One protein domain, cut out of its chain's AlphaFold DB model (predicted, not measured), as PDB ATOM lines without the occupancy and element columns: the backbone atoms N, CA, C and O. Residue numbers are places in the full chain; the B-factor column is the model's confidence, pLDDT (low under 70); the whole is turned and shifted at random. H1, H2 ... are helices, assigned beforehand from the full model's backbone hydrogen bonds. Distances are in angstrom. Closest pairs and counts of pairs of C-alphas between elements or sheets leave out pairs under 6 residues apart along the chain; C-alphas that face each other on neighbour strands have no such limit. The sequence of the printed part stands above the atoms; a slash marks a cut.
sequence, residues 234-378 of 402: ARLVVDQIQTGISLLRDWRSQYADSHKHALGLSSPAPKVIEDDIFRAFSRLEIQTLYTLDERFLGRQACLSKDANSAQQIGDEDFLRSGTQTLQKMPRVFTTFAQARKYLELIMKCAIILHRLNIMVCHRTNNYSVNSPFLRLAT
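Overview. This is residues 234 to 378 of the 402 residues of the protein "Zn(2)-C6 fungal-type domain-containing protein" of Pseudogymnoascus sp. 24MN13 (UniProt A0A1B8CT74). Look first for the long helix H5, which runs along the longest axis of the domain; H4 folds back across it, and a second helical hairpin, H1 and H2, packs on it through H2. These four helices cross rather than lie side by side, and short H3 sits in the connection from H2 to H4. The printed part has 145 residues with six named helices, H1 to H6 in chain order, and no named strand: all helix. It is compact, with a radius of gyration of the C-alphas of 15.6 A and spans of 44 by 34 by 28 A.

Along the chain. Find C-alpha 336 at (189.676, 121.717, 219.646); from there H5, residues 336 to 364, runs 41.8 A to C-alpha 364 at (148.041, 123.056, 216.533). H4, residues 305 to 326, is 30.9 A long. H2, residues 275 to 291, is 24.3 A, and H1, residues 234 to 252, is 26.9 A, from C-alpha 234 at (166.273, 143.624, 223.627). H3 is residues 297 to 300 and H6 residues 372 to 375.

Arrangement. Begin at the hub, H5. H4 touches it, C-alphas 319 and 349 closest at 6.1 A, in a hairpin at a steep 40 degrees, opposite ways. H2 touches residues 344 to 351 of H5, C-alphas 286 and 348 closest at 6.0 A, at a steep 41 degrees, the same way. H1 and H2 touch as a hairpin, C-alphas 245 and 281 closest at 6.6 A, at a steep 39 degrees, opposite ways. H1 and H4 are close but not clearly touching, C-alphas 249 and 314 closest at 8.0 A. H6 only just touches H5, with 3 pairs of C-alphas within 8 A, C-alphas 373 and 353 closest at 7.4 A. H3 is near H5. In H1, H2, H4 and H5 every O i to N i+4 pair is within hydrogen-bond range; H3 and H6 are too short for one.

Size, cuts and confidence. The C-alphas of Lys 271 and Asn 366 are farthest apart, 47.4 A. The printed part has no cut; H1 to H2 is a long link. Look for pLDDT under 70 at residue 264, residues 290 to 310 and residues 361 to 378.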
ATOM      1  N   ALA A 234     166.361 145.003 224.127       81.31
ATOM      2  CA  ALA A 234     166.273 143.624 223.627       81.31
ATOM      3  C   ALA A 234     165.597 143.478 222.248       81.31
ATOM      4  O   ALA A 234     165.989 142.626 221.456       81.31
ATOM      5  N   ARG A 235     164.600 144.316 221.926       82.12
ATOM      6  CA  ARG A 235     163.938 144.288 220.606       82.12
ATOM      7  C   ARG A 235     164.892 144.681 219.480       82.12
ATOM      8  O   ARG A 235     165.020 143.941 218.515       82.12
ATOM      9  N   LEU A 236     165.598 145.802 219.643       84.69
ATOM     10  CA  LEU A 236     166.564 146.280 218.652       84.69
ATOM     11  C   LEU A 236     167.721 145.297 218.488       84.69
ATOM     12  O   LEU A 236     168.163 145.062 217.371       84.69
ATOM     13  N   VAL A 237     168.166 144.669 219.580       85.44
ATOM     14  CA  VAL A 237     169.165 143.592 219.543       85.44
ATOM     15  C   VAL A 237     168.709 142.461 218.616       85.44
ATOM     16  O   VAL A 237     169.446 142.093 217.701       85.44
ATOM     17  N   VAL A 238     167.487 141.950 218.803       83.12
ATOM     18  CA  VAL A 238     166.915 140.881 217.962       83.12
ATOM     19  C   VAL A 238     166.817 141.319 216.506       83.12
ATOM     20  O   VAL A 238     167.292 140.604 215.622       83.12
ATOM     21  N   ASP A 239     166.231 142.488 216.253       83.19
ATOM     22  CA  ASP A 239     166.013 142.999 214.898       83.19
ATOM     23  C   ASP A 239     167.348 143.208 214.167       83.19
ATOM     24  O   ASP A 239     167.494 142.856 212.991       83.19
ATOM     25  N   GLN A 240     168.366 143.705 214.873       88.56
ATOM     26  CA  GLN A 240     169.699 143.933 214.319       88.56
ATOM     27  C   GLN A 240     170.422 142.621 213.992       88.56
ATOM     28  O   GLN A 240     171.069 142.515 212.944       88.56
ATOM     29  N   ILE A 241     170.286 141.609 214.854       87.50
ATOM     30  CA  ILE A 241     170.836 140.266 214.631       87.50
ATOM     31  C   ILE A 241     170.152 139.611 213.428       87.50
ATOM     32  O   ILE A 241     170.838 139.111 212.536       87.50
ATOM     33  N   GLN A 242     168.818 139.664 213.356       85.56
ATOM     34  CA  GLN A 242     168.050 139.131 212.226       85.56
ATOM     35  C   GLN A 242     168.415 139.822 210.912       85.56
ATOM     36  O   GLN A 242     168.620 139.148 209.903       85.56
ATOM     37  N   THR A 243     168.581 141.145 210.937       88.94
ATOM     38  CA  THR A 243     169.051 141.916 209.780       88.94
ATOM     39  C   THR A 243     170.421 141.419 209.313       88.94
ATOM     40  O   THR A 243     170.599 141.122 208.132       88.94
ATOM     41  N   GLY A 244     171.381 141.247 210.228       91.38
ATOM     42  CA  GLY A 244     172.708 140.726 209.889       91.38
ATOM     43  C   GLY A 244     172.682 139.298 209.330       91.38
ATOM     44  O   GLY A 244     173.368 139.001 208.352       91.38
ATOM     45  N   ILE A 245     171.846 138.420 209.893       87.69
ATOM     46  CA  ILE A 245     171.658 137.048 209.394       87.69
ATOM     47  C   ILE A 245     171.037 137.050 207.994       87.69
ATOM     48  O   ILE A 245     171.484 136.279 207.143       87.69
ATOM     49  N   SER A 246     170.045 137.910 207.737       87.25
ATOM     50  CA  SER A 246     169.439 138.062 206.408       87.25
ATOM     51  C   SER A 246     170.476 138.510 205.385       87.25
ATOM     52  O   SER A 246     170.627 137.867 204.354       87.25
ATOM     53  N   LEU A 247     171.278 139.532 205.706       90.94
ATOM     54  CA  LEU A 247     172.351 140.011 204.830       90.94
ATOM     55  C   LEU A 247     173.372 138.908 204.503       90.94
ATOM     56  O   LEU A 247     173.768 138.742 203.349       90.94
ATOM     57  N   LEU A 248     173.778 138.118 205.502       90.44
ATOM     58  CA  LEU A 248     174.674 136.976 205.294       90.44
ATOM     59  C   LEU A 248     174.038 135.884 204.429       90.44
ATOM     60  O   LEU A 248     174.733 135.258 203.626       90.44
ATOM     61  N   ARG A 249     172.735 135.639 204.591       87.50
ATOM     62  CA  ARG A 249     171.976 134.658 203.808       87.50
ATOM     63  C   ARG A 249     171.872 135.086 202.345       87.50
ATOM     64  O   ARG A 249     172.214 134.289 201.470       87.50
ATOM     65  N   ASP A 250     171.481 136.331 202.100       88.62
ATOM     66  CA  ASP A 250     171.306 136.908 200.764       88.62
ATOM     67  C   ASP A 250     172.630 137.009 200.008       88.62
ATOM     68  O   ASP A 250     172.694 136.789 198.803       88.62
ATOM     69  N   TRP A 251     173.722 137.303 200.711       90.81
ATOM     70  CA  TRP A 251     175.049 137.284 200.108       90.81
ATOM     71  C   TRP A 251     175.538 135.867 199.817       90.81
ATOM     72  O   TRP A 251     176.076 135.596 198.744       90.81
ATOM     73  N   ARG A 252     175.334 134.930 200.749       88.31
ATOM     74  CA  ARG A 252     175.739 133.531 200.569       88.31
ATOM     75  C   ARG A 252     175.004 132.869 199.403       88.31
ATOM     76  O   ARG A 252     175.615 132.048 198.721       88.31
ATOM     77  N   SER A 253     173.729 133.187 199.175       86.25
ATOM     78  CA  SER A 253     172.921 132.579 198.105       86.25
ATOM     79  C   SER A 253     173.441 132.896 196.695       86.25
ATOM     80  O   SER A 253     173.159 132.147 195.764       86.25
ATOM     81  N   GLN A 254     174.277 133.930 196.548       88.88
ATOM     82  CA  GLN A 254     174.922 134.304 195.284       88.88
ATOM     83  C   GLN A 254     176.012 133.310 194.842       88.88
ATOM     84  O   GLN A 254     176.470 133.360 193.702       88.88
ATOM     85  N   TYR A 255     176.434 132.392 195.719       86.25
ATOM     86  CA  TYR A 255     177.468 131.400 195.428       86.25
ATOM     87  C   TYR A 255     176.854 130.035 195.090       86.25
ATOM     88  O   TYR A 255     176.072 129.481 195.866       86.25
ATOM     89  N   ALA A 256     177.285 129.427 193.978       80.31
ATOM     90  CA  ALA A 256     176.832 128.094 193.553       80.31
ATOM     91  C   ALA A 256     177.123 126.996 194.602       80.31
ATOM     92  O   ALA A 256     176.324 126.085 194.824       80.31
ATOM     93  N   ASP A 257     178.242 127.128 195.316       79.88
ATOM     94  CA  ASP A 257     178.663 126.215 196.383       79.88
ATOM     95  C   ASP A 257     178.084 126.562 197.763       79.88
ATOM     96  O   ASP A 257     178.496 125.986 198.772       79.88
ATOM     97  N   SER A 258     177.099 127.465 197.831       74.25
ATOM     98  CA  SER A 258     176.472 127.913 199.080       74.25
ATOM     99  C   SER A 258     176.103 126.752 200.005       74.25
ATOM    100  O   SER A 258     176.407 126.821 201.195       74.25
ATOM    101  N   HIS A 259     175.553 125.652 199.484       70.69
ATOM    102  CA  HIS A 259     175.168 124.447 200.233       70.69
ATOM    103  C   HIS A 259     176.305 123.803 201.057       70.69
ATOM    104  O   HIS A 259     176.029 123.205 202.100       70.69
ATOM    105  N   LYS A 260     177.574 123.969 200.651       70.88
ATOM    106  CA  LYS A 260     178.763 123.448 201.360       70.88
ATOM    107  C   LYS A 260     179.151 124.286 202.586       70.88
ATOM    108  O   LYS A 260     179.890 123.804 203.442       70.88
ATOM    109  N   HIS A 261     178.652 125.517 202.679       73.75
ATOM    110  CA  HIS A 261     179.069 126.520 203.661       73.75
ATOM    111  C   HIS A 261     177.950 126.866 204.648       73.75
ATOM    112  O   HIS A 261     177.405 127.957 204.572       73.75
ATOM    113  N   ALA A 262     177.568 125.956 205.548       72.38
ATOM    114  CA  ALA A 262     176.440 126.154 206.473       72.38
ATOM    115  C   ALA A 262     176.416 127.551 207.153       72.38
ATOM    116  O   ALA A 262     177.456 128.079 207.562       72.38
ATOM    117  N   LEU A 263     175.221 128.160 207.262       74.50
ATOM    118  CA  LEU A 263     175.050 129.577 207.627       74.50
ATOM    119  C   LEU A 263     175.563 129.816 209.046       74.50
ATOM    120  O   LEU A 263     175.007 129.290 210.007       74.50
ATOM    121  N   GLY A 264     176.600 130.636 209.167       69.19
ATOM    122  CA  GLY A 264     177.214 130.959 210.452       69.19
ATOM    123  C   GLY A 264     178.371 130.043 210.870       69.19
ATOM    124  O   GLY A 264     178.937 130.237 211.939       69.19
ATOM    125  N   LEU A 265     178.760 129.072 210.035       73.94
ATOM    126  CA  LEU A 265     179.876 128.153 210.313       73.94
ATOM    127  C   LEU A 265     181.102 128.398 209.438       73.94
ATOM    128  O   LEU A 265     182.227 128.166 209.879       73.94
ATOM    129  N   SER A 266     180.890 128.794 208.186       81.94
ATOM    130  CA  SER A 266     181.975 129.135 207.270       81.94
ATOM    131  C   SER A 266     181.478 130.042 206.159       81.94
ATOM    132  O   SER A 266     180.388 129.825 205.634       81.94
ATOM    133  N   SER A 267     182.314 130.988 205.767       87.38
ATOM    134  CA  SER A 267     182.116 131.871 204.634       87.38
ATOM    135  C   SER A 267     182.413 131.138 203.315       87.38
ATOM    136  O   SER A 267     183.428 130.442 203.222       87.38
ATOM    137  N   PRO A 268     181.576 131.291 202.269       87.38
ATOM    138  CA  PRO A 268     181.915 130.868 200.907       87.38
ATOM    139  C   PRO A 268     183.074 131.672 200.294       87.38
ATOM    140  O   PRO A 268     183.739 131.184 199.383       87.38
ATOM    141  N   ALA A 269     183.356 132.879 200.799       89.38
ATOM    142  CA  ALA A 269     184.480 133.705 200.361       89.38
ATOM    143  C   ALA A 269     185.176 134.375 201.566       89.38
ATOM    144  O   ALA A 269     184.958 135.563 201.821       89.38
ATOM    145  N   PRO A 270     186.063 133.651 202.287       88.62
ATOM    146  CA  PRO A 270     186.718 134.140 203.509       88.62
ATOM    147  C   PRO A 270     187.559 135.413 203.340       88.62
ATOM    148  O   PRO A 270     187.840 136.102 204.313       88.62
ATOM    149  N   LYS A 271     187.977 135.729 202.105       88.62
ATOM    150  CA  LYS A 271     188.717 136.958 201.771       88.62
ATOM    151  C   LYS A 271     187.825 138.201 201.684       88.62
ATOM    152  O   LYS A 271     188.343 139.308 201.739       88.62
ATOM    153  N   VAL A 272     186.521 138.014 201.481       91.19
ATOM    154  CA  VAL A 272     185.532 139.099 201.369       91.19
ATOM    155  C   VAL A 272     184.836 139.299 202.708       91.19
ATOM    156  O   VAL A 272     184.719 140.424 203.181       91.19
ATOM    157  N   ILE A 273     184.397 138.197 203.318       91.94
ATOM    158  CA  ILE A 273     183.810 138.175 204.657       91.94
ATOM    159  C   ILE A 273     184.475 137.050 205.430       91.94
ATOM    160  O   ILE A 273     184.368 135.885 205.044       91.94
ATOM    161  N   GLU A 274     185.144 137.407 206.515       91.94
ATOM    162  CA  GLU A 274     185.884 136.490 207.366       91.94
ATOM    163  C   GLU A 274     184.954 135.468 208.044       91.94
ATOM    164  O   GLU A 274     183.828 135.779 208.450       91.94
ATOM    165  N   ASP A 275     185.446 134.240 208.243       88.56
ATOM    166  CA  ASP A 275     184.721 133.188 208.970       88.56
ATOM    167  C   ASP A 275     184.362 133.606 210.405       88.56
ATOM    168  O   ASP A 275     183.393 133.115 210.986       88.56
ATOM    169  N   ASP A 276     185.152 134.496 211.004       88.75
ATOM    170  CA  ASP A 276     184.913 135.042 212.340       88.75
ATOM    171  C   ASP A 276     183.638 135.896 212.399       88.75
ATOM    172  O   ASP A 276     182.888 135.789 213.367       88.75
ATOM    173  N   ILE A 277     183.336 136.675 211.349       90.56
ATOM    174  CA  ILE A 277     182.098 137.470 211.269       90.56
ATOM    175  C   ILE A 277     180.891 136.530 211.160       90.56
ATOM    176  O   ILE A 277     179.906 136.692 211.880       90.56
ATOM    177  N   PHE A 278     180.986 135.491 210.323       87.75
ATOM    178  CA  PHE A 278     179.949 134.459 210.208       87.75
ATOM    179  C   PHE A 278     179.650 133.790 211.553       87.75
ATOM    180  O   PHE A 278     178.490 133.691 211.964       87.75
ATOM    181  N   ARG A 279     180.702 133.352 212.249       85.50
ATOM    182  CA  ARG A 279     180.582 132.701 213.556       85.50
ATOM    183  C   ARG A 279     180.020 133.640 214.617       85.50
ATOM    184  O   ARG A 279     179.207 133.200 215.427       85.50
ATOM    185  N   ALA A 280     180.385 134.921 214.586       88.06
ATOM    186  CA  ALA A 280     179.850 135.926 215.500       88.06
ATOM    187  C   ALA A 280     178.319 136.017 215.407       88.06
ATOM    188  O   ALA A 280     177.639 135.857 216.419       88.06
ATOM    189  N   PHE A 281     177.767 136.162 214.196       87.38
ATOM    190  CA  PHE A 281     176.312 136.197 213.997       87.38
ATOM    191  C   PHE A 281     175.632 134.876 214.352       87.38
ATOM    192  O   PHE A 281     174.557 134.887 214.944       87.38
ATOM    193  N   SER A 282     176.266 133.735 214.065       82.69
ATOM    194  CA  SER A 282     175.725 132.435 214.473       82.69
ATOM    195  C   SER A 282     175.588 132.309 215.988       82.69
ATOM    196  O   SER A 282     174.620 131.730 216.470       82.69
ATOM    197  N   ARG A 283     176.553 132.832 216.748       82.38
ATOM    198  CA  ARG A 283     176.505 132.796 218.215       82.38
ATOM    199  C   ARG A 283     175.509 133.781 218.782       82.38
ATOM    200  O   ARG A 283     174.775 133.404 219.686       82.38
ATOM    201  N   LEU A 284     175.452 134.989 218.228       83.75
ATOM    202  CA  LEU A 284     174.429 135.963 218.590       83.75
ATOM    203  C   LEU A 284     173.025 135.391 218.359       83.75
ATOM    204  O   LEU A 284     172.158 135.543 219.212       83.75
ATOM    205  N   GLU A 285     172.808 134.662 217.262       80.69
ATOM    206  CA  GLU A 285     171.546 133.965 216.991       80.69
ATOM    207  C   GLU A 285     171.236 132.893 218.044       80.69
ATOM    208  O   GLU A 285     170.151 132.901 218.622       80.69
ATOM    209  N   ILE A 286     172.197 132.011 218.346       78.62
ATOM    210  CA  ILE A 286     172.078 130.987 219.402       78.62
ATOM    211  C   ILE A 286     171.719 131.640 220.745       78.62
ATOM    212  O   ILE A 286     170.792 131.194 221.418       78.62
ATOM    213  N   GLN A 287     172.429 132.704 221.127       74.88
ATOM    214  CA  GLN A 287     172.221 133.426 222.385       74.88
ATOM    215  C   GLN A 287     170.840 134.078 222.446       74.88
ATOM    216  O   GLN A 287     170.140 133.939 223.445       74.88
ATOM    217  N   THR A 288     170.434 134.754 221.373       75.12
ATOM    218  CA  THR A 288     169.125 135.414 221.258       75.12
ATOM    219  C   THR A 288     167.991 134.407 221.394       75.12
ATOM    220  O   THR A 288     167.038 134.639 222.130       75.12
ATOM    221  N   LEU A 289     168.109 133.263 220.718       71.00
ATOM    222  CA  LEU A 289     167.098 132.214 220.759       71.00
ATOM    223  C   LEU A 289     167.022 131.537 222.129       71.00
ATOM    224  O   LEU A 289     165.923 131.294 222.603       71.00
ATOM    225  N   TYR A 290     168.156 131.304 222.795       67.88
ATOM    226  CA  TYR A 290     168.177 130.701 224.131       67.88
ATOM    227  C   TYR A 290     167.614 131.628 225.221       67.88
ATOM    228  O   TYR A 290     166.969 131.175 226.161       67.88
ATOM    229  N   THR A 291     167.875 132.934 225.129       61.28
ATOM    230  CA  THR A 291     167.571 133.886 226.216       61.28
ATOM    231  C   THR A 291     166.192 134.534 226.110       61.28
ATOM    232  O   THR A 291     165.630 134.935 227.128       61.28
ATOM    233  N   LEU A 292     165.621 134.637 224.907       58.84
ATOM    234  CA  LEU A 292     164.363 135.359 224.666       58.84
ATOM    235  C   LEU A 292     163.155 134.433 224.425       58.84
ATOM    236  O   LEU A 292     162.053 134.921 224.134       58.84
ATOM    237  N   ASP A 293     163.358 133.119 224.575       53.88
ATOM    238  CA  ASP A 293     162.434 132.048 224.173       53.88
ATOM    239  C   ASP A 293     161.067 132.112 224.889       53.88
ATOM    240  O   ASP A 293     160.021 131.965 224.268       53.88
ATOM    241  N   GLU A 294     161.019 132.470 226.174       48.94
ATOM    242  CA  GLU A 294     159.784 132.308 226.968       48.94
ATOM    243  C   GLU A 294     158.730 133.425 226.803       48.94
ATOM    244  O   GLU A 294     157.551 133.215 227.083       48.94
ATOM    245  N   ARG A 295     159.096 134.649 226.386       50.66
ATOM    246  CA  ARG A 295     158.150 135.800 226.412       50.66
ATOM    247  C   ARG A 295     158.134 136.672 225.162       50.66
ATOM    248  O   ARG A 295     157.162 137.409 224.953       50.66
ATOM    249  N   PHE A 296     159.187 136.621 224.347       50.06
ATOM    250  CA  PHE A 296     159.366 137.518 223.202       50.06
ATOM    251  C   PHE A 296     159.124 136.833 221.856       50.06
ATOM    252  O   PHE A 296     158.461 137.430 221.007       50.06
ATOM    253  N   LEU A 297     159.545 135.576 221.672       50.03
ATOM    254  CA  LEU A 297     159.310 134.851 220.414       50.03
ATOM    255  C   LEU A 297     157.821 134.578 220.157       50.03
ATOM    256  O   LEU A 297     157.363 134.719 219.024       50.03
ATOM    257  N   GLY A 298     157.026 134.343 221.209       47.50
ATOM    258  CA  GLY A 298     155.563 134.287 221.099       47.50
ATOM    259  C   GLY A 298     154.927 135.601 220.615       47.50
ATOM    260  O   GLY A 298     153.858 135.580 220.018       47.50
ATOM    261  N   ARG A 299     155.594 136.749 220.813       42.47
ATOM    262  CA  ARG A 299     155.144 138.068 220.329       42.47
ATOM    263  C   ARG A 299     155.687 138.404 218.937       42.47
ATOM    264  O   ARG A 299     154.988 139.060 218.169       42.47
ATOM    265  N   GLN A 300     156.881 137.929 218.577       46.38
ATOM    266  CA  GLN A 300     157.439 138.067 217.223       46.38
ATOM    267  C   GLN A 300     156.722 137.158 216.206       46.38
ATOM    268  O   GLN A 300     156.502 137.564 215.063       46.38
ATOM    269  N   ALA A 301     156.198 136.010 216.657       44.62
ATOM    270  CA  ALA A 301     155.247 135.181 215.908       44.62
ATOM    271  C   ALA A 301     154.012 135.969 215.403       44.62
ATOM    272  O   ALA A 301     153.384 135.578 214.418       44.62
ATOM    273  N   CYS A 302     153.697 137.110 216.028       39.44
ATOM    274  CA  CYS A 302     152.546 137.949 215.699       39.44
ATOM    275  C   CYS A 302     152.868 139.152 214.790       39.44
ATOM    276  O   CYS A 302     151.931 139.773 214.296       39.44
ATOM    277  N   LEU A 303     154.145 139.514 214.576       41.41
ATOM    278  CA  LEU A 303     154.507 140.837 214.029       41.41
ATOM    279  C   LEU A 303     154.844 140.896 212.530       41.41
ATOM    280  O   LEU A 303     154.906 141.991 211.988       41.41
ATOM    281  N   SER A 304     154.953 139.772 211.819       47.84
ATOM    282  CA  SER A 304     154.645 139.712 210.376       47.84
ATOM    283  C   SER A 304     154.629 138.261 209.895       47.84
ATOM    284  O   SER A 304     155.519 137.470 210.205       47.84
ATOM    285  N   LYS A 305     153.608 137.880 209.122       52.34
ATOM    286  CA  LYS A 305     153.540 136.538 208.519       52.34
ATOM    287  C   LYS A 305     154.704 136.290 207.546       52.34
ATOM    288  O   LYS A 305     155.160 135.154 207.441       52.34
ATOM    289  N   ASP A 306     155.214 137.351 206.921       50.12
ATOM    290  CA  ASP A 306     156.247 137.287 205.883       50.12
ATOM    291  C   ASP A 306     157.675 137.169 206.444       50.12
ATOM    292  O   ASP A 306     158.474 136.398 205.918       50.12
ATOM    293  N   ALA A 307     158.012 137.846 207.552       53.00
ATOM    294  CA  ALA A 307     159.319 137.636 208.189       53.00
ATOM    295  C   ALA A 307     159.404 136.243 208.828       53.00
ATOM    296  O   ALA A 307     160.445 135.591 208.769       53.00
ATOM    297  N   ASN A 308     158.290 135.747 209.376       60.88
ATOM    298  CA  ASN A 308     158.228 134.411 209.963       60.88
ATOM    299  C   ASN A 308     158.358 133.302 208.908       60.88
ATOM    300  O   ASN A 308     158.998 132.288 209.181       60.88
ATOM    301  N   SER A 309     157.809 133.485 207.701       61.94
ATOM    302  CA  SER A 309     157.968 132.515 206.611       61.94
ATOM    303  C   SER A 309     159.395 132.511 206.056       61.94
ATOM    304  O   SER A 309     159.991 131.444 205.933       61.94
ATOM    305  N   ALA A 310     159.995 133.682 205.818       64.31
ATOM    306  CA  ALA A 310     161.387 133.789 205.374       64.31
ATOM    307  C   ALA A 310     162.376 133.220 206.406       64.31
ATOM    308  O   ALA A 310     163.367 132.575 206.051       64.31
ATOM    309  N   GLN A 311     162.105 133.426 207.696       71.38
ATOM    310  CA  GLN A 311     162.935 132.902 208.772       71.38
ATOM    311  C   GLN A 311     162.754 131.384 208.960       71.38
ATOM    312  O   GLN A 311     163.747 130.692 209.165       71.38
ATOM    313  N   GLN A 312     161.542 130.844 208.789       71.94
ATOM    314  CA  GLN A 312     161.310 129.391 208.729       71.94
ATOM    315  C   GLN A 312     162.021 128.732 207.541       71.94
ATOM    316  O   GLN A 312     162.639 127.687 207.708       71.94
ATOM    317  N   ILE A 313     161.988 129.341 206.353       72.44
ATOM    318  CA  ILE A 313     162.716 128.821 205.182       72.44
ATOM    319  C   ILE A 313     164.222 128.778 205.474       72.44
ATOM    320  O   ILE A 313     164.879 127.767 205.231       72.44
ATOM    321  N   GLY A 314     164.759 129.848 206.069       74.81
ATOM    322  CA  GLY A 314     166.162 129.905 206.471       74.81
ATOM    323  C   GLY A 314     166.564 128.845 207.499       74.81
ATOM    324  O   GLY A 314     167.662 128.292 207.403       74.81
ATOM    325  N   ASP A 315     165.689 128.549 208.461       79.06
ATOM    326  CA  ASP A 315     165.880 127.476 209.440       79.06
ATOM    327  C   ASP A 315     165.947 126.101 208.778       79.06
ATOM    328  O   ASP A 315     166.868 125.334 209.047       79.06
ATOM    329  N   GLU A 316     164.987 125.792 207.906       80.81
ATOM    330  CA  GLU A 316     164.918 124.516 207.187       80.81
ATOM    331  C   GLU A 316     166.153 124.313 206.299       80.81
ATOM    332  O   GLU A 316     166.769 123.242 206.293       80.81
ATOM    333  N   ASP A 317     166.577 125.364 205.593       80.50
ATOM    334  CA  ASP A 317     167.790 125.350 204.776       80.50
ATOM    335  C   ASP A 317     169.049 125.150 205.630       80.50
ATOM    336  O   ASP A 317     169.956 124.391 205.253       80.50
ATOM    337  N   PHE A 318     169.111 125.789 206.804       83.12
ATOM    338  CA  PHE A 318     170.192 125.565 207.756       83.12
ATOM    339  C   PHE A 318     170.185 124.130 208.280       83.12
ATOM    340  O   PHE A 318     171.235 123.495 208.259       83.12
ATOM    341  N   LEU A 319     169.041 123.589 208.708       84.38
ATOM    342  CA  LEU A 319     168.935 122.215 209.199       84.38
ATOM    343  C   LEU A 319     169.344 121.204 208.127       84.38
ATOM    344  O   LEU A 319     170.070 120.256 208.429       84.38
ATOM    345  N   ARG A 320     168.970 121.425 206.864       82.12
ATOM    346  CA  ARG A 320     169.379 120.574 205.738       82.12
ATOM    347  C   ARG A 320     170.898 120.584 205.534       82.12
ATOM    348  O   ARG A 320     171.526 119.526 205.527       82.12
ATOM    349  N   SER A 321     171.497 121.768 205.401       79.38
ATOM    350  CA  SER A 321     172.952 121.936 205.211       79.38
ATOM    351  C   SER A 321     173.751 121.485 206.447       79.38
ATOM    352  O   SER A 321     174.809 120.858 206.342       79.38
ATOM    353  N   GLY A 322     173.209 121.744 207.634       81.69
ATOM    354  CA  GLY A 322     173.747 121.332 208.922       81.69
ATOM    355  C   GLY A 322     173.768 119.818 209.069       81.69
ATOM    356  O   GLY A 322     174.814 119.259 209.381       81.69
ATOM    357  N   THR A 323     172.676 119.132 208.728       82.12
ATOM    358  CA  THR A 323     172.590 117.663 208.765       82.12
ATOM    359  C   THR A 323     173.602 117.016 207.818       82.12
ATOM    360  O   THR A 323     174.305 116.087 208.212       82.12
ATOM    361  N   GLN A 324     173.769 117.549 206.603       81.88
ATOM    362  CA  GLN A 324     174.809 117.087 205.670       81.88
ATOM    363  C   GLN A 324     176.227 117.266 206.232       81.88
ATOM    364  O   GLN A 324     177.120 116.463 205.958       81.88
ATOM    365  N   THR A 325     176.449 118.322 207.016       82.88
ATOM    366  CA  THR A 325     177.732 118.566 207.683       82.88
ATOM    367  C   THR A 325     177.924 117.617 208.868       82.88
ATOM    368  O   THR A 325     178.997 117.034 209.002       82.88
ATOM    369  N   LEU A 326     176.885 117.382 209.678       86.38
ATOM    370  CA  LEU A 326     176.898 116.439 210.802       86.38
ATOM    371  C   LEU A 326     177.146 114.994 210.355       86.38
ATOM    372  O   LEU A 326     177.865 114.267 211.029       86.38
ATOM    373  N   GLN A 327     176.646 114.585 209.187       86.50
ATOM    374  CA  GLN A 327     176.953 113.269 208.608       86.50
ATOM    375  C   GLN A 327     178.453 113.064 208.335       86.50
ATOM    376  O   GLN A 327     178.924 111.930 208.294       86.50
ATOM    377  N   LYS A 328     179.216 114.152 208.167       86.81
ATOM    378  CA  LYS A 328     180.675 114.138 207.969       86.81
ATOM    379  C   LYS A 328     181.454 114.301 209.282       86.81
ATOM    380  O   LYS A 328     182.678 114.438 209.243       86.81
ATOM    381  N   MET A 329     180.773 114.305 210.431       89.31
ATOM    382  CA  MET A 329     181.398 114.441 211.745       89.31
ATOM    383  C   MET A 329     182.339 113.257 212.014       89.31
ATOM    384  O   MET A 329     181.909 112.102 211.965       89.31
ATOM    385  N   PRO A 330     183.633 113.508 212.280       90.56
ATOM    386  CA  PRO A 330     184.578 112.441 212.563       90.56
ATOM    387  C   PRO A 330     184.288 111.814 213.931       90.56
ATOM    388  O   PRO A 330     183.837 112.486 214.855       90.56
ATOM    389  N   ARG A 331     184.616 110.524 214.084       91.12
ATOM    390  CA  ARG A 331     184.477 109.808 215.368       91.12
ATOM    391  C   ARG A 331     185.422 110.329 216.454       91.12
ATOM    392  O   ARG A 331     185.146 110.162 217.633       91.12
ATOM    393  N   VAL A 332     186.540 110.932 216.049       92.94
ATOM    394  CA  VAL A 332     187.538 111.538 216.934       92.94
ATOM    395  C   VAL A 332     187.953 112.875 216.335       92.94
ATOM    396  O   VAL A 332     188.247 112.960 215.142       92.94
ATOM    397  N   PHE A 333     187.983 113.916 217.161       94.31
ATOM    398  CA  PHE A 333     188.446 115.235 216.751       94.31
ATOM    399  C   PHE A 333     189.955 115.353 216.899       94.31
ATOM    400  O   PHE A 333     190.511 115.013 217.940       94.31
ATOM    401  N   THR A 334     190.614 115.879 215.870       92.06
ATOM    402  CA  THR A 334     192.070 116.091 215.890       92.06
ATOM    403  C   THR A 334     192.454 117.416 216.537       92.06
ATOM    404  O   THR A 334     193.580 117.581 216.996       92.06
ATOM    405  N   THR A 335     191.525 118.374 216.581       92.31
ATOM    406  CA  THR A 335     191.751 119.708 217.143       92.31
ATOM    407  C   THR A 335     190.528 120.195 217.911       92.31
ATOM    408  O   THR A 335     189.386 119.884 217.557       92.31
ATOM    409  N   PHE A 336     190.755 121.037 218.923       86.25
ATOM    410  CA  PHE A 336     189.676 121.717 219.646       86.25
ATOM    411  C   PHE A 336     188.813 122.584 218.721       86.25
ATOM    412  O   PHE A 336     187.596 122.610 218.870       86.25
ATOM    413  N   ALA A 337     189.419 123.240 217.725       81.50
ATOM    414  CA  ALA A 337     188.693 124.042 216.741       81.50
ATOM    415  C   ALA A 337     187.696 123.197 215.930       81.50
ATOM    416  O   ALA A 337     186.558 123.615 215.712       81.50
ATOM    417  N   GLN A 338     188.092 121.984 215.532       85.19
ATOM    418  CA  GLN A 338     187.208 121.060 214.827       85.19
ATOM    419  C   GLN A 338     186.062 120.584 215.727       85.19
ATOM    420  O   GLN A 338     184.909 120.697 215.322       85.19
ATOM    421  N   ALA A 339     186.360 120.110 216.943       88.38
ATOM    422  CA  ALA A 339     185.340 119.668 217.902       88.38
ATOM    423  C   ALA A 339     184.295 120.762 218.154       88.38
ATOM    424  O   ALA A 339     183.087 120.532 218.119       88.38
ATOM    425  N   ARG A 340     184.781 121.988 218.326       81.56
ATOM    426  CA  ARG A 340     183.961 123.158 218.587       81.56
ATOM    427  C   ARG A 340     183.059 123.545 217.423       81.56
ATOM    428  O   ARG A 340     181.899 123.864 217.654       81.56
ATOM    429  N   LYS A 341     183.552 123.478 216.184       81.12
ATOM    430  CA  LYS A 341     182.724 123.720 214.993       81.12
ATOM    431  C   LYS A 341     181.502 122.795 214.973       81.12
ATOM    432  O   LYS A 341     180.401 123.240 214.670       81.12
ATOM    433  N   TYR A 342     181.694 121.522 215.321       86.62
ATOM    434  CA  TYR A 342     180.593 120.564 215.409       86.62
ATOM    435  C   TYR A 342     179.681 120.818 216.614       86.62
ATOM    436  O   TYR A 342     178.470 120.705 216.466       86.62
ATOM    437  N   LEU A 343     180.219 121.229 217.767       86.19
ATOM    438  CA  LEU A 343     179.405 121.618 218.922       86.19
ATOM    439  C   LEU A 343     178.483 122.807 218.602       86.19
ATOM    440  O   LEU A 343     177.285 122.725 218.852       86.19
ATOM    441  N   GLU A 344     179.014 123.877 218.003       80.25
ATOM    442  CA  GLU A 344     178.226 125.062 217.619       80.25
ATOM    443  C   GLU A 344     177.136 124.706 216.595       80.25
ATOM    444  O   GLU A 344     176.002 125.177 216.701       80.25
ATOM    445  N   LEU A 345     177.453 123.818 215.647       84.38
ATOM    446  CA  LEU A 345     176.483 123.290 214.689       84.38
ATOM    447  C   LEU A 345     175.358 122.507 215.386       84.38
ATOM    448  O   LEU A 345     174.187 122.764 215.113       84.38
ATOM    449  N   ILE A 346     175.694 121.593 216.303       87.69
ATOM    450  CA  ILE A 346     174.709 120.803 217.058       87.69
ATOM    451  C   ILE A 346     173.818 121.716 217.904       87.69
ATOM    452  O   ILE A 346     172.597 121.576 217.859       87.69
ATOM    453  N   MET A 347     174.405 122.669 218.634       84.38
ATOM    454  CA  MET A 347     173.658 123.623 219.459       84.38
ATOM    455  C   MET A 347     172.662 124.421 218.618       84.38
ATOM    456  O   MET A 347     171.488 124.517 218.973       84.38
ATOM    457  N   LYS A 348     173.102 124.941 217.469       83.38
ATOM    458  CA  LYS A 348     172.225 125.694 216.571       83.38
ATOM    459  C   LYS A 348     171.106 124.828 215.992       83.38
ATOM    460  O   LYS A 348     169.960 125.266 215.976       83.38
ATOM    461  N   CYS A 349     171.408 123.597 215.573       85.94
ATOM    462  CA  CYS A 349     170.389 122.647 215.120       85.94
ATOM    463  C   CYS A 349     169.349 122.359 216.212       85.94
ATOM    464  O   CYS A 349     168.154 122.403 215.935       85.94
ATOM    465  N   ALA A 350     169.789 122.096 217.445       84.69
ATOM    466  CA  ALA A 350     168.897 121.799 218.563       84.69
ATOM    467  C   ALA A 350     167.951 122.969 218.869       84.69
ATOM    468  O   ALA A 350     166.750 122.764 219.030       84.69
ATOM    469  N   ILE A 351     168.475 124.194 218.887       79.69
ATOM    470  CA  ILE A 351     167.692 125.405 219.163       79.69
ATOM    471  C   ILE A 351     166.685 125.686 218.043       79.69
ATOM    472  O   ILE A 351     165.521 125.968 218.319       79.69
ATOM    473  N   ILE A 352     167.097 125.567 216.778       80.75
ATOM    474  CA  ILE A 352     166.184 125.738 215.640       80.75
ATOM    475  C   ILE A 352     165.056 124.700 215.700       80.75
ATOM    476  O   ILE A 352     163.886 125.058 215.590       80.75
ATOM    477  N   LEU A 353     165.383 123.426 215.951       83.12
ATOM    478  CA  LEU A 353     164.381 122.369 216.120       83.12
ATOM    479  C   LEU A 353     163.425 122.666 217.278       83.12
ATOM    480  O   LEU A 353     162.217 122.469 217.134       83.12
ATOM    481  N   HIS A 354     163.938 123.165 218.405       78.31
ATOM    482  CA  HIS A 354     163.107 123.551 219.540       78.31
ATOM    483  C   HIS A 354     162.117 124.656 219.157       78.31
ATOM    484  O   HIS A 354     160.917 124.514 219.411       78.31
ATOM    485  N   ARG A 355     162.594 125.704 218.480       76.75
ATOM    486  CA  ARG A 355     161.772 126.828 218.023       76.75
ATOM    487  C   ARG A 355     160.695 126.395 217.030       76.75
ATOM    488  O   ARG A 355     159.536 126.786 217.165       76.75
ATOM    489  N   LEU A 356     161.055 125.574 216.039       77.69
ATOM    490  CA  LEU A 356     160.100 125.004 215.083       77.69
ATOM    491  C   LEU A 356     159.025 124.185 215.809       77.69
ATOM    492  O   LEU A 356     157.843 124.310 215.493       77.69
ATOM    493  N   ASN A 357     159.414 123.405 216.822       75.56
ATOM    494  CA  ASN A 357     158.478 122.629 217.630       75.56
ATOM    495  C   ASN A 357     157.502 123.531 218.409       75.56
ATOM    496  O   ASN A 357     156.294 123.331 218.318       75.56
ATOM    497  N   ILE A 358     157.999 124.582 219.074       72.25
ATOM    498  CA  ILE A 358     157.161 125.583 219.764       72.25
ATOM    499  C   ILE A 358     156.144 126.204 218.795       72.25
ATOM    500  O   ILE A 358     154.952 126.278 219.098       72.25
ATOM    501  N   MET A 359     156.587 126.609 217.600       70.69
ATOM    502  CA  MET A 359     155.700 127.191 216.588       70.69
ATOM    503  C   MET A 359     154.617 126.216 216.111       70.69
ATOM    504  O   MET A 359     153.474 126.629 215.902       70.69
ATOM    505  N   VAL A 360     154.954 124.932 215.943       71.56
ATOM    506  CA  VAL A 360     153.979 123.888 215.599       71.56
ATOM    507  C   VAL A 360     152.977 123.706 216.737       71.56
ATOM    508  O   VAL A 360     151.780 123.801 216.479       71.56
ATOM    509  N   CYS A 361     153.439 123.546 217.981       67.38
ATOM    510  CA  CYS A 361     152.577 123.389 219.156       67.38
ATOM    511  C   CYS A 361     151.582 124.548 219.314       67.38
ATOM    512  O   CYS A 361     150.397 124.300 219.540       67.38
ATOM    513  N   HIS A 362     152.031 125.796 219.125       66.06
ATOM    514  CA  HIS A 362     151.153 126.971 219.148       66.06
ATOM    515  C   HIS A 362     150.127 126.973 218.010       66.06
ATOM    516  O   HIS A 362     148.980 127.362 218.222       66.06
ATOM    517  N   ARG A 363     150.508 126.530 216.804       67.12
ATOM    518  CA  ARG A 363     149.593 126.473 215.653       67.12
ATOM    519  C   ARG A 363     148.549 125.364 215.801       67.12
ATOM    520  O   ARG A 363     147.417 125.541 215.364       67.12
ATOM    521  N   THR A 364     148.919 124.229 216.392       66.62
ATOM    522  CA  THR A 364     148.041 123.056 216.533       66.62
ATOM    523  C   THR A 364     147.302 122.998 217.869       66.62
ATOM    524  O   THR A 364     146.511 122.080 218.065       66.62
ATOM    525  N   ASN A 365     147.568 123.936 218.785       59.41
ATOM    526  CA  ASN A 365     147.062 123.955 220.164       59.41
ATOM    527  C   ASN A 365     147.281 122.613 220.901       59.41
ATOM    528  O   ASN A 365     146.478 122.194 221.731       59.41
ATOM    529  N   ASN A 366     148.362 121.915 220.541       54.28
ATOM    530  CA  ASN A 366     148.645 120.537 220.931       54.28
ATOM    531  C   ASN A 366     150.081 120.478 221.460       54.28
ATOM    532  O   ASN A 366     151.037 120.459 220.687       54.28
ATOM    533  N   TYR A 367     150.231 120.440 222.782       54.78
ATOM    534  CA  TYR A 367     151.525 120.370 223.479       54.78
ATOM    535  C   TYR A 367     152.068 118.931 223.575       54.78
ATOM    536  O   TYR A 367     152.828 118.594 224.481       54.78
ATOM    537  N   SER A 368     151.654 118.048 222.662       45.59
ATOM    538  CA  SER A 368     152.154 116.676 222.618       45.59
ATOM    539  C   SER A 368     153.555 116.654 222.005       45.59
ATOM    540  O   SER A 368     153.760 117.126 220.889       45.59
ATOM    541  N   VAL A 369     154.509 116.059 222.724       45.91
ATOM    542  CA  VAL A 369     155.950 115.961 222.404       45.91
ATOM    543  C   VAL A 369     156.239 115.210 221.084       45.91
ATOM    544  O   VAL A 369     157.362 115.214 220.585       45.91
ATOM    545  N   ASN A 370     155.224 114.614 220.453       40.69
ATOM    546  CA  ASN A 370     155.340 113.874 219.197       40.69
ATOM    547  C   ASN A 370     155.231 114.788 217.963       40.69
ATOM    548  O   ASN A 370     154.340 114.631 217.128       40.69
ATOM    549  N   SER A 371     156.153 115.742 217.832       41.88
ATOM    550  CA  SER A 371     156.277 116.570 216.628       41.88
ATOM    551  C   SER A 371     156.950 115.791 215.481       41.88
ATOM    552  O   SER A 371     157.989 115.155 215.692       41.88
ATOM    553  N   PRO A 372     156.416 115.843 214.242       41.66
ATOM    554  CA  PRO A 372     156.960 115.125 213.085       41.66
ATOM    555  C   PRO A 372     158.383 115.559 212.684       41.66
ATOM    556  O   PRO A 372     159.061 114.813 211.978       41.66
ATOM    557  N   PHE A 373     158.878 116.703 213.167       40.41
ATOM    558  CA  PHE A 373     160.220 117.208 212.848       40.41
ATOM    559  C   PHE A 373     161.360 116.434 213.524       40.41
ATOM    560  O   PHE A 373     162.462 116.372 212.977       40.41
ATOM    561  N   LEU A 374     161.102 115.741 214.641       38.97
ATOM    562  CA  LEU A 374     162.095 114.849 215.259       38.97
ATOM    563  C   LEU A 374     162.449 113.642 214.371       38.97
ATOM    564  O   LEU A 374     163.509 113.048 214.551       38.97
ATOM    565  N   ARG A 375     161.622 113.306 213.368       40.19
ATOM    566  CA  ARG A 375     161.926 112.238 212.398       40.19
ATOM    567  C   ARG A 375     162.943 112.651 211.330       40.19
ATOM    568  O   ARG A 375     163.581 111.779 210.753       40.19
ATOM    569  N   LEU A 376     163.126 113.951 211.076       39.06
ATOM    570  CA  LEU A 376     164.156 114.443 210.147       39.06
ATOM    571  C   LEU A 376     165.554 114.464 210.788       39.06
ATOM    572  O   LEU A 376     166.553 114.400 210.076       39.06
ATOM    573  N   ALA A 377     165.629 114.505 212.123       34.22
ATOM    574  CA  ALA A 377     166.882 114.530 212.881       34.22
ATOM    575  C   ALA A 377     167.473 113.133 213.160       34.22
ATOM    576  O   ALA A 377     168.631 113.022 213.565       34.22
ATOM    577  N   THR A 378     166.720 112.052 212.930       35.72
ATOM    578  CA  THR A 378     167.266 110.696 213.031       35.72
ATOM    579  C   THR A 378     168.046 110.365 211.763       35.72
ATOM    580  O   THR A 378     167.477 109.944 210.758       35.72
TER     581      THR A 378